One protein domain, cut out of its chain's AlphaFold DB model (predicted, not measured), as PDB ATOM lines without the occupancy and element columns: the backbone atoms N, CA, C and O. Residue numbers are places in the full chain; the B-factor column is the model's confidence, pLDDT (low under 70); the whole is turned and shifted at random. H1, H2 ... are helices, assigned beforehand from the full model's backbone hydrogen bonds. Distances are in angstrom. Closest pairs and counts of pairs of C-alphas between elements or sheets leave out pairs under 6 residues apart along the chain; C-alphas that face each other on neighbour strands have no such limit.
ATOM      1  N   GLY A   4     106.819 139.286 163.114       86.25
ATOM      2  CA  GLY A   4     106.725 138.780 164.484       86.25
ATOM      3  C   GLY A   4     108.034 138.838 165.280       86.25
ATOM      4  O   GLY A   4     107.988 139.113 166.471       86.25
ATOM      5  N   GLU A   5     109.196 138.650 164.644       86.06
ATOM      6  CA  GLU A   5     110.503 138.708 165.328       86.06
ATOM      7  C   GLU A   5     110.829 140.129 165.799       86.06
ATOM      8  O   GLU A   5     111.401 140.326 166.863       86.06
ATOM      9  N   ILE A   6     110.413 141.131 165.022       89.31
ATOM     10  CA  ILE A   6     110.606 142.552 165.336       89.31
ATOM     11  C   ILE A   6     109.624 143.017 166.430       89.31
ATOM     12  O   ILE A   6     109.817 144.075 167.029       89.31
ATOM     13  N   GLY A   7     108.567 142.243 166.706       91.00
ATOM     14  CA  GLY A   7     107.488 142.634 167.618       91.00
ATOM     15  C   GLY A   7     106.537 143.675 167.022       91.00
ATOM     16  O   GLY A   7     105.878 144.405 167.759       91.00
ATOM     17  N   MET A   8     106.473 143.769 165.693       90.94
ATOM     18  CA  MET A   8     105.592 144.698 164.990       90.94
ATOM     19  C   MET A   8     104.204 144.072 164.797       90.94
ATOM     20  O   MET A   8     104.080 142.882 164.508       90.94
ATOM     21  N   SER A   9     103.136 144.863 164.945       93.06
ATOM     22  CA  SER A   9     101.789 144.387 164.622       93.06
ATOM     23  C   SER A   9     101.554 144.398 163.106       93.06
ATOM     24  O   SER A   9     102.142 145.197 162.377       93.06
ATOM     25  N   LEU A  10     100.646 143.551 162.606       91.81
ATOM     26  CA  LEU A  10     100.277 143.578 161.183       91.81
ATOM     27  C   LEU A  10      99.688 144.932 160.771       91.81
ATOM     28  O   LEU A  10      99.928 145.395 159.661       91.81
ATOM     29  N   LYS A  11      98.945 145.582 161.673       93.69
ATOM     30  CA  LYS A  11      98.383 146.912 161.428       93.69
ATOM     31  C   LYS A  11      99.491 147.932 161.165       93.69
ATOM     32  O   LYS A  11      99.395 148.682 160.198       93.69
ATOM     33  N   ASP A  12     100.537 147.925 161.990       92.31
ATOM     34  CA  ASP A  12     101.664 148.847 161.840       92.31
ATOM     35  C   ASP A  12     102.468 148.522 160.578       92.31
ATOM     36  O   ASP A  12     102.821 149.427 159.826       92.31
ATOM     37  N   PHE A  13     102.667 147.235 160.278       92.62
ATOM     38  CA  PHE A  13     103.337 146.791 159.055       92.62
ATOM     39  C   PHE A  13     102.654 147.308 157.781       92.62
ATOM     40  O   PHE A  13     103.323 147.814 156.886       92.62
ATOM     41  N   TYR A  14     101.321 147.236 157.706       93.56
ATOM     42  CA  TYR A  14     100.577 147.764 156.559       93.56
ATOM     43  C   TYR A  14     100.470 149.297 156.544       93.56
ATOM     44  O   TYR A  14     100.005 149.858 155.554       93.56
ATOM     45  N   SER A  15     100.887 149.978 157.615       95.81
ATOM     46  CA  SER A  15     100.873 151.445 157.706       95.81
ATOM     47  C   SER A  15     102.185 152.110 157.280       95.81
ATOM     48  O   SER A  15     102.208 153.326 157.101       95.81
ATOM     49  N   ILE A  16     103.259 151.332 157.108       95.56
ATOM     50  CA  ILE A  16     104.590 151.829 156.746       95.56
ATOM     51  C   ILE A  16     104.960 151.476 155.307       95.56
ATOM     52  O   ILE A  16     104.491 150.500 154.719       95.56
ATOM     53  N   THR A  17     105.857 152.265 154.732       96.06
ATOM     54  CA  THR A  17     106.460 151.971 153.437       96.06
ATOM     55  C   THR A  17     107.492 150.848 153.550       96.06
ATOM     56  O   THR A  17     108.083 150.593 154.603       96.06
ATOM     57  N   TYR A  18     107.788 150.203 152.420       90.62
ATOM     58  CA  TYR A  18     108.842 149.188 152.350       90.62
ATOM     59  C   TYR A  18     110.209 149.715 152.816       90.62
ATOM     60  O   TYR A  18     110.963 148.995 153.471       90.62
ATOM     61  N   ILE A  19     110.537 150.972 152.497       94.31
ATOM     62  CA  ILE A  19     111.819 151.580 152.876       94.31
ATOM     63  C   ILE A  19     111.906 151.738 154.396       94.31
ATOM     64  O   ILE A  19     112.930 151.397 154.988       94.31
ATOM     65  N   GLU A  20     110.835 152.200 155.038       94.94
ATOM     66  CA  GLU A  20     110.768 152.301 156.498       94.94
ATOM     67  C   GLU A  20     110.894 150.922 157.147       94.94
ATOM     68  O   GLU A  20     111.727 150.738 158.036       94.94
ATOM     69  N   TYR A  21     110.161 149.923 156.639       94.06
ATOM     70  CA  TYR A  21     110.281 148.542 157.107       94.06
ATOM     71  C   TYR A  21     111.716 148.012 156.983       94.06
ATOM     72  O   TYR A  21     112.252 147.417 157.921       94.06
ATOM     73  N   HIS A  22     112.377 148.273 155.855       93.12
ATOM     74  CA  HIS A  22     113.764 147.877 155.614       93.12
ATOM     75  C   HIS A  22     114.733 148.493 156.627       93.12
ATOM     76  O   HIS A  22     115.610 147.799 157.148       93.12
ATOM     77  N   TYR A  23     114.576 149.779 156.953       94.88
ATOM     78  CA  TYR A  23     115.399 150.432 157.974       94.88
ATOM     79  C   TYR A  23     115.131 149.894 159.381       94.88
ATOM     80  O   TYR A  23     116.081 149.717 160.147       94.88
ATOM     81  N   ILE A  24     113.878 149.574 159.706       94.38
ATOM     82  CA  ILE A  24     113.518 148.943 160.981       94.38
ATOM     83  C   ILE A  24     114.193 147.572 161.102       94.38
ATOM     84  O   ILE A  24     114.871 147.315 162.096       94.38
ATOM     85  N   CYS A  25     114.100 146.734 160.063       92.75
ATOM     86  CA  CYS A  25     114.777 145.435 160.017       92.75
ATOM     87  C   CYS A  25     116.290 145.584 160.215       92.75
ATOM     88  O   CYS A  25     116.887 144.896 161.040       92.75
ATOM     89  N   LYS A  26     116.919 146.525 159.497       91.50
ATOM     90  CA  LYS A  26     118.355 146.803 159.635       91.50
ATOM     91  C   LYS A  26     118.740 147.214 161.051       91.50
ATOM     92  O   LYS A  26     119.753 146.745 161.562       91.50
ATOM     93  N   SER A  27     117.954 148.086 161.678       92.44
ATOM     94  CA  SER A  27     118.200 148.536 163.050       92.44
ATOM     95  C   SER A  27     118.095 147.379 164.046       92.44
ATOM     96  O   SER A  27     118.962 147.233 164.909       92.44
ATOM     97  N   TYR A  28     117.084 146.520 163.879       93.12
ATOM     98  CA  TYR A  28     116.906 145.322 164.695       93.12
ATOM     99  C   TYR A  28     118.119 144.386 164.584       93.12
ATOM    100  O   TYR A  28     118.722 144.054 165.603       93.12
ATOM    101  N   MET A  29     118.551 144.057 163.359       90.38
ATOM    102  CA  MET A  29     119.759 143.247 163.129       90.38
ATOM    103  C   MET A  29     120.996 143.877 163.767       90.38
ATOM    104  O   MET A  29     121.751 143.204 164.456       90.38
ATOM    105  N   ALA A  30     121.197 145.183 163.580       91.19
ATOM    106  CA  ALA A  30     122.345 145.883 164.146       91.19
ATOM    107  C   ALA A  30     122.324 145.908 165.683       91.19
ATOM    108  O   ALA A  30     123.373 145.981 166.322       91.19
ATOM    109  N   LYS A  31     121.142 145.897 166.308       93.50
ATOM    110  CA  LYS A  31     121.021 145.773 167.761       93.50
ATOM    111  C   LYS A  31     121.435 144.377 168.224       93.50
ATOM    112  O   LYS A  31     122.289 144.303 169.101       93.50
ATOM    113  N   ASP A  32     120.887 143.332 167.615       92.25
ATOM    114  CA  ASP A  32     121.210 141.940 167.949       92.25
ATOM    115  C   ASP A  32     122.710 141.653 167.758       92.25
ATOM    116  O   ASP A  32     123.391 141.202 168.677       92.25
ATOM    117  N   GLU A  33     123.280 142.074 166.625       92.44
ATOM    118  CA  GLU A  33     124.713 141.942 166.337       92.44
ATOM    119  C   GLU A  33     125.584 142.593 167.427       92.44
ATOM    120  O   GLU A  33     126.575 142.021 167.878       92.44
ATOM    121  N   ARG A  34     125.207 143.790 167.904       94.06
ATOM    122  CA  ARG A  34     125.938 144.481 168.981       94.06
ATOM    123  C   ARG A  34     125.879 143.723 170.302       94.06
ATOM    124  O   ARG A  34     126.854 143.750 171.055       94.06
ATOM    125  N   GLU A  35     124.761 143.071 170.603       96.12
ATOM    126  CA  GLU A  35     124.632 142.250 171.806       96.12
ATOM    127  C   GLU A  35     125.535 141.018 171.732       96.12
ATOM    128  O   GLU A  35     126.249 140.721 172.699       96.12
ATOM    129  N   TRP A  36     125.599 140.367 170.571       96.00
ATOM    130  CA  TRP A  36     126.517 139.259 170.335       96.00
ATOM    131  C   TRP A  36     127.985 139.679 170.386       96.00
ATOM    132  O   TRP A  36     128.777 139.017 171.055       96.00
ATOM    133  N   LEU A  37     128.350 140.810 169.776       95.44
ATOM    134  CA  LEU A  37     129.704 141.373 169.853       95.44
ATOM    135  C   LEU A  37     130.128 141.639 171.300       95.44
ATOM    136  O   LEU A  37     131.224 141.259 171.714       95.44
ATOM    137  N   ARG A  38     129.245 142.256 172.095       96.31
ATOM    138  CA  ARG A  38     129.496 142.508 173.520       96.31
ATOM    139  C   ARG A  38     129.678 141.204 174.294       96.31
ATOM    140  O   ARG A  38     130.598 141.096 175.101       96.31
ATOM    141  N   THR A  39     128.823 140.218 174.041       96.81
ATOM    142  CA  THR A  39     128.896 138.895 174.678       96.81
ATOM    143  C   THR A  39     130.209 138.194 174.336       96.81
ATOM    144  O   THR A  39     130.890 137.703 175.234       96.81
ATOM    145  N   ARG A  40     130.614 138.229 173.060       96.50
ATOM    146  CA  ARG A  40     131.884 137.685 172.564       96.50
ATOM    147  C   ARG A  40     133.081 138.309 173.272       96.50
ATOM    148  O   ARG A  40     133.954 137.595 173.763       96.50
ATOM    149  N   LEU A  41     133.090 139.638 173.382       95.94
ATOM    150  CA  LEU A  41     134.152 140.376 174.057       95.94
ATOM    151  C   LEU A  41     134.240 139.997 175.539       95.94
ATOM    152  O   LEU A  41     135.311 139.624 176.011       95.94
ATOM    153  N   HIS A  42     133.121 140.031 176.266       97.25
ATOM    154  CA  HIS A  42     133.103 139.663 177.681       97.25
ATOM    155  C   HIS A  42     133.545 138.215 177.914       97.25
ATOM    156  O   HIS A  42     134.342 137.961 178.813       97.25
ATOM    157  N   ALA A  43     133.081 137.274 177.089       97.00
ATOM    158  CA  ALA A  43     133.477 135.875 177.190       97.00
ATOM    159  C   ALA A  43     134.986 135.699 176.961       97.00
ATOM    160  O   ALA A  43     135.657 135.078 177.785       97.00
ATOM    161  N   SER A  44     135.540 136.313 175.908       96.94
ATOM    162  CA  SER A  44     136.985 136.268 175.636       96.94
ATOM    163  C   SER A  44     137.813 136.855 176.783       96.94
ATOM    164  O   SER A  44     138.822 136.273 177.167       96.94
ATOM    165  N   LEU A  45     137.354 137.950 177.402       96.25
ATOM    166  CA  LEU A  45     138.024 138.559 178.551       96.25
ATOM    167  C   LEU A  45     138.053 137.603 179.750       96.25
ATOM    168  O   LEU A  45     139.106 137.390 180.343       96.25
ATOM    169  N   MET A  46     136.906 137.010 180.088       96.94
ATOM    170  CA  MET A  46     136.777 136.084 181.217       96.94
ATOM    171  C   MET A  46     137.627 134.823 181.040       96.94
ATOM    172  O   MET A  46     138.191 134.330 182.017       96.94
ATOM    173  N   ILE A  47     137.731 134.320 179.807       96.00
ATOM    174  CA  ILE A  47     138.587 133.181 179.462       96.00
ATOM    175  C   ILE A  47     140.063 133.589 179.560       96.00
ATOM    176  O   ILE A  47     140.833 132.944 180.267       96.00
ATOM    177  N   ASN A  48     140.455 134.704 178.936       97.00
ATOM    178  CA  ASN A  48     141.846 135.168 178.905       97.00
ATOM    179  C   ASN A  48     142.403 135.505 180.293       97.00
ATOM    180  O   ASN A  48     143.585 135.290 180.542       97.00
ATOM    181  N   LEU A  49     141.570 135.976 181.227       96.50
ATOM    182  CA  LEU A  49     141.985 136.206 182.616       96.50
ATOM    183  C   LEU A  49     142.478 134.936 183.326       96.50
ATOM    184  O   LEU A  49     143.271 135.033 184.259       96.50
ATOM    185  N   GLN A  50     142.018 133.761 182.895       95.75
ATOM    186  CA  GLN A  50     142.369 132.468 183.486       95.75
ATOM    187  C   GLN A  50     143.523 131.775 182.748       95.75
ATOM    188  O   GLN A  50     143.962 130.708 183.172       95.75
ATOM    189  N   MET A  51     144.015 132.363 181.654       94.44
ATOM    190  CA  MET A  51     145.033 131.763 180.799       94.44
ATOM    191  C   MET A  51     146.352 132.549 180.829       94.44
ATOM    192  O   MET A  51     146.351 133.778 180.973       94.44
ATOM    193  N   PRO A  52     147.493 131.866 180.632       95.44
ATOM    194  CA  PRO A  52     148.764 132.510 180.327       95.44
ATOM    195  C   PRO A  52     148.656 133.451 179.116       95.44
ATOM    196  O   PRO A  52     147.896 133.195 178.182       95.44
ATOM    197  N   LYS A  53     149.428 134.547 179.118       90.38
ATOM    198  CA  LYS A  53     149.361 135.599 178.080       90.38
ATOM    199  C   LYS A  53     149.615 135.081 176.663       90.38
ATOM    200  O   LYS A  53     149.056 135.610 175.711       90.38
ATOM    201  N   ASP A  54     150.465 134.073 176.526       94.12
ATOM    202  CA  ASP A  54     150.810 133.405 175.269       94.12
ATOM    203  C   ASP A  54     149.661 132.567 174.690       94.12
ATOM    204  O   ASP A  54     149.695 132.224 173.511       94.12
ATOM    205  N   GLN A  55     148.633 132.279 175.489       94.19
ATOM    206  CA  GLN A  55     147.484 131.458 175.104       94.19
ATOM    207  C   GLN A  55     146.193 132.273 174.966       94.19
ATOM    208  O   GLN A  55     145.127 131.695 174.778       94.19
ATOM    209  N   HIS A  56     146.258 133.607 175.068       96.06
ATOM    210  CA  HIS A  56     145.083 134.475 174.945       96.06
ATOM    211  C   HIS A  56     144.421 134.326 173.574       96.06
ATOM    212  O   HIS A  56     145.067 134.456 172.535       96.06
ATOM    213  N   ILE A  57     143.109 134.104 173.584       95.06
ATOM    214  CA  ILE A  57     142.288 133.996 172.379       95.06
ATOM    215  C   ILE A  57     141.763 135.370 171.969       95.06
ATOM    216  O   ILE A  57     141.439 136.207 172.821       95.06
ATOM    217  N   LYS A  58     141.647 135.618 170.659       94.00
ATOM    218  CA  LYS A  58     140.941 136.806 170.170       94.00
ATOM    219  C   LYS A  58     139.431 136.568 170.232       94.00
ATOM    220  O   LYS A  58     138.992 135.426 170.096       94.00
ATOM    221  N   PRO A  59     138.613 137.621 170.404       94.25
ATOM    222  CA  PRO A  59     137.160 137.478 170.403       94.25
ATOM    223  C   PRO A  59     136.634 136.765 169.149       94.25
ATOM    224  O   PRO A  59     135.762 135.910 169.256       94.25
ATOM    225  N   GLU A  60     137.186 137.076 167.975       93.25
ATOM    226  CA  GLU A  60     136.772 136.511 166.682       93.25
ATOM    227  C   GLU A  60     137.048 135.003 166.570       93.25
ATOM    228  O   GLU A  60     136.341 134.307 165.842       93.25
ATOM    229  N   ASP A  61     138.028 134.493 167.323       93.06
ATOM    230  CA  ASP A  61     138.385 133.071 167.345       93.06
ATOM    231  C   ASP A  61     137.420 132.249 168.221       93.06
ATOM    232  O   ASP A  61     137.358 131.027 168.092       93.06
ATOM    233  N   LEU A  62     136.645 132.898 169.107       93.06
ATOM    234  CA  LEU A  62     135.687 132.223 169.989       93.06
ATOM    235  C   LEU A  62     134.450 131.741 169.218       93.06
ATOM    236  O   LEU A  62     134.025 130.596 169.367       93.06
ATOM    237  N   PHE A  63     133.859 132.621 168.407       91.94
ATOM    238  CA  PHE A  63     132.825 132.279 167.433       91.94
ATOM    239  C   PHE A  63     132.708 133.361 166.353       91.94
ATOM    240  O   PHE A  63     132.875 134.560 166.611       91.94
ATOM    241  N   SER A  64     132.369 132.920 165.140       91.00
ATOM    242  CA  SER A  64     132.192 133.805 163.987       91.00
ATOM    243  C   SER A  64     130.816 134.462 163.986       91.00
ATOM    244  O   SER A  64     129.800 133.818 164.256       91.00
ATOM    245  N   LEU A  65     130.796 135.745 163.651       90.88
ATOM    246  CA  LEU A  65     129.592 136.535 163.460       90.88
ATOM    247  C   LEU A  65     129.354 136.836 161.979       90.88
ATOM    248  O   LEU A  65     130.308 136.914 161.196       90.88
ATOM    249  N   PRO A  66     128.090 137.037 161.561       84.75
ATOM    250  CA  PRO A  66     127.778 137.443 160.198       84.75
ATOM    251  C   PRO A  66     128.523 138.714 159.772       84.75
ATOM    252  O   PRO A  66     128.965 138.779 158.624       84.75
ATOM    253  N   SER A  67     128.727 139.682 160.680       83.44
ATOM    254  CA  SER A  67     129.476 140.907 160.374       83.44
ATOM    255  C   SER A  67     130.953 140.682 160.056       83.44
ATOM    256  O   SER A  67     131.559 141.517 159.387       83.44
ATOM    257  N   ASP A  68     131.547 139.575 160.515       87.69
ATOM    258  CA  ASP A  68     132.967 139.285 160.279       87.69
ATOM    259  C   ASP A  68     133.233 138.966 158.796       87.69
ATOM    260  O   ASP A  68     134.339 139.154 158.280       87.69
ATOM    261  N   LYS A  69     132.199 138.518 158.072       82.88
ATOM    262  CA  LYS A  69     132.262 138.305 156.627       82.88
ATOM    263  C   LYS A  69     132.166 139.647 155.910       82.88
ATOM    264  O   LYS A  69     131.101 140.072 155.470       82.88
ATOM    265  N   ILE A  70     133.309 140.301 155.729       70.44
ATOM    266  CA  ILE A  70     133.418 141.420 154.793       70.44
ATOM    267  C   ILE A  70     133.122 140.868 153.393       70.44
ATOM    268  O   ILE A  70     133.888 140.055 152.874       70.44
ATOM    269  N   ILE A  71     132.023 141.306 152.772       67.69
ATOM    270  CA  ILE A  71     131.760 141.052 151.351       67.69
ATOM    271  C   ILE A  71     132.834 141.818 150.571       67.69
ATOM    272  O   ILE A  71     132.707 143.011 150.306       67.69
ATOM    273  N   LYS A  72     133.948 141.144 150.277       60.78
ATOM    274  CA  LYS A  72     135.063 141.710 149.504       60.78
ATOM    275  C   LYS A  72     134.759 141.767 148.008       60.78
ATOM    276  O   LYS A  72     135.434 142.490 147.283       60.78
ATOM    277  N   GLU A  73     133.740 141.047 147.553       63.41
ATOM    278  CA  GLU A  73     133.299 141.093 146.165       63.41
ATOM    279  C   GLU A  73     132.472 142.355 145.930       63.41
ATOM    280  O   GLU A  73     131.256 142.396 146.140       63.41
ATOM    281  N   LYS A  74     133.137 143.409 145.454       61.44
ATOM    282  CA  LYS A  74     132.439 144.374 144.608       61.44
ATOM    283  C   LYS A  74     131.954 143.583 143.400       61.44
ATOM    284  O   LYS A  74     132.774 143.107 142.626       61.44
ATOM    285  N   LYS A  75     130.639 143.409 143.261       71.31
ATOM    286  CA  LYS A  75     130.089 142.979 141.976       71.31
ATOM    287  C   LYS A  75     130.530 144.001 140.940       71.31
ATOM    288  O   LYS A  75     130.357 145.201 141.175       71.31
ATOM    289  N   ASP A  76     131.105 143.526 139.845       79.56
ATOM    290  CA  ASP A  76     131.422 144.397 138.727       79.56
ATOM    291  C   ASP A  76     130.141 145.104 138.285       79.56
ATOM    292  O   ASP A  76     129.054 144.516 138.230       79.56
ATOM    293  N   LEU A  77     130.261 146.410 138.057       79.38
ATOM    294  CA  LEU A  77     129.167 147.180 137.492       79.38
ATOM    295  C   LEU A  77     128.905 146.625 136.086       79.38
ATOM    296  O   LEU A  77     129.867 146.459 135.332       79.38
ATOM    297  N   PRO A  78     127.641 146.345 135.727       84.25
ATOM    298  CA  PRO A  78     127.339 145.853 134.398       84.25
ATOM    299  C   PRO A  78     127.792 146.870 133.357       84.25
ATOM    300  O   PRO A  78     127.673 148.086 133.542       84.25
ATOM    301  N   THR A  79     128.312 146.358 132.252       89.75
ATOM    302  CA  THR A  79     128.690 147.186 131.108       89.75
ATOM    303  C   THR A  79     127.451 147.791 130.444       89.75
ATOM    304  O   THR A  79     126.328 147.301 130.592       89.75
ATOM    305  N   LEU A  80     127.643 148.873 129.680       87.44
ATOM    306  CA  LEU A  80     126.552 149.542 128.961       87.44
ATOM    307  C   LEU A  80     125.784 148.570 128.044       87.44
ATOM    308  O   LEU A  80     124.561 148.645 127.952       87.44
ATOM    309  N   GLU A  81     126.481 147.624 127.411       88.12
ATOM    310  CA  GLU A  81     125.868 146.608 126.547       88.12
ATOM    311  C   GLU A  81     124.970 145.632 127.318       88.12
ATOM    312  O   GLU A  81     123.881 145.285 126.855       88.12
ATOM    313  N   GLU A  82     125.389 145.211 128.513       87.19
ATOM    314  CA  GLU A  82     124.596 144.339 129.383       87.19
ATOM    315  C   GLU A  82     123.347 145.057 129.900       87.19
ATOM    316  O   GLU A  82     122.266 144.462 129.948       87.19
ATOM    317  N   MET A  83     123.464 146.351 130.213       87.75
ATOM    318  CA  MET A  83     122.319 147.179 130.590       87.75
ATOM    319  C   MET A  83     121.307 147.323 129.447       87.75
ATOM    320  O   MET A  83     120.105 147.174 129.675       87.75
ATOM    321  N   LEU A  84     121.772 147.568 128.218       89.69
ATOM    322  CA  LEU A  84     120.901 147.700 127.044       89.69
ATOM    323  C   LEU A  84     120.182 146.383 126.717       89.69
ATOM    324  O   LEU A  84     118.967 146.387 126.521       89.69
ATOM    325  N   LYS A  85     120.886 145.242 126.760       90.25
ATOM    326  CA  LYS A  85     120.265 143.914 126.586       90.25
ATOM    327  C   LYS A  85     119.217 143.613 127.655       90.25
ATOM    328  O   LYS A  85     118.168 143.050 127.343       90.25
ATOM    329  N   ALA A  86     119.480 143.978 128.910       85.75
ATOM    330  CA  ALA A  86     118.500 143.817 129.978       85.75
ATOM    331  C   ALA A  86     117.252 144.678 129.717       85.75
ATOM    332  O   ALA A  86     116.136 144.168 129.797       85.75
ATOM    333  N   ALA A  87     117.425 145.947 129.335       86.94
ATOM    334  CA  ALA A  87     116.318 146.851 129.025       86.94
ATOM    335  C   ALA A  87     115.451 146.355 127.853       86.94
ATOM    336  O   ALA A  87     114.227 146.468 127.904       86.94
ATOM    337  N   GLU A  88     116.057 145.768 126.818       89.88
ATOM    338  CA  GLU A  88     115.321 145.157 125.705       89.88
ATOM    339  C   GLU A  88     114.534 143.910 126.121       89.88
ATOM    340  O   GLU A  88     113.416 143.710 125.645       89.88
ATOM    341  N   ARG A  89     115.083 143.087 127.025       84.19
ATOM    342  CA  ARG A  89     114.392 141.906 127.562       84.19
ATOM    343  C   ARG A  89     113.123 142.295 128.322       84.19
ATOM    344  O   ARG A  89     112.078 141.715 128.062       84.19
ATOM    345  N   TYR A  90     113.203 143.303 129.190       81.81
ATOM    346  CA  TYR A  90     112.059 143.790 129.975       81.81
ATOM    347  C   TYR A  90     111.049 144.625 129.172       81.81
ATOM    348  O   TYR A  90     109.982 144.930 129.685       81.81
ATOM    349  N   ARG A  91     111.368 145.021 127.932       79.50
ATOM    350  CA  ARG A  91     110.423 145.692 127.015       79.50
ATOM    351  C   ARG A  91     109.566 144.729 126.195       79.50
ATOM    352  O   ARG A  91     108.623 145.183 125.553       79.50
ATOM    353  N   LYS A  92     109.966 143.459 126.102       61.66
ATOM    354  CA  LYS A  92     109.286 142.430 125.297       61.66
ATOM    355  C   LYS A  92     108.283 141.594 126.100       61.66
ATOM    356  O   LYS A  92     107.584 140.786 125.493       61.66
ATOM    357  N   GLU A  93     108.236 141.787 127.415       48.97
ATOM    358  CA  GLU A  93     107.166 141.329 128.313       48.97
ATOM    359  C   GLU A  93     106.167 142.469 128.538       48.97
ATOM    360  O   GLU A  93     104.957 142.168 128.626       48.97
TER     361      GLU A  93
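Overview. This is residues 4 to 93 of the 93 residues of an uncharacterized protein of Pedobacter cryoconitis (UniProt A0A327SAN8). One long helix, H2, has the short H1 near its beginning and the short H3 packed on it near its end, where the chain folds back. From there residues 69 to 93, which include H4, stick out as a free arm. The printed part has 90 residues with four named helices, H1 to H4 in chain order, and no named strand: all helix. It is extended, with a radius of gyration of the C-alphas of 22.1 A, and flat, spanning 68 by 42 by 14 A.

Arrangement. H2, residues 18 to 48, touches H3, residues 59 to 62, with residues 40 to 44 alone; the closest C-alphas, of Ser 44 and Pro 59, are 5.4 A apart. H1, residues 10 to 13, is close to H2 but not clearly touching; the closest C-alphas, of Phe 13 and Tyr 21, are 7.4 A apart. H4, residues 80 to 91, is apart from H1, H2 and H3. In H2 and H4 every O i to N i+4 pair is within hydrogen-bond range; H1 and H3 are too short for such a pair.

Along the chain. H2 runs 44.6 A from C-alpha 18 at (108.842, 149.188, 152.350) to C-alpha 48. H4 runs 16.7 A to C-alpha 91 at (110.423, 145.692, 127.015). H1 measures 4.9 A and H3 5.5 A.

Size, cuts and confidence. The C-alphas farthest apart, of Pro 52 and Lys 92, are 68.4 A apart. The printed part has no cut. The H3 to H4 link is long. Residues 71 to 74 and 92 to 93 have pLDDT under 70.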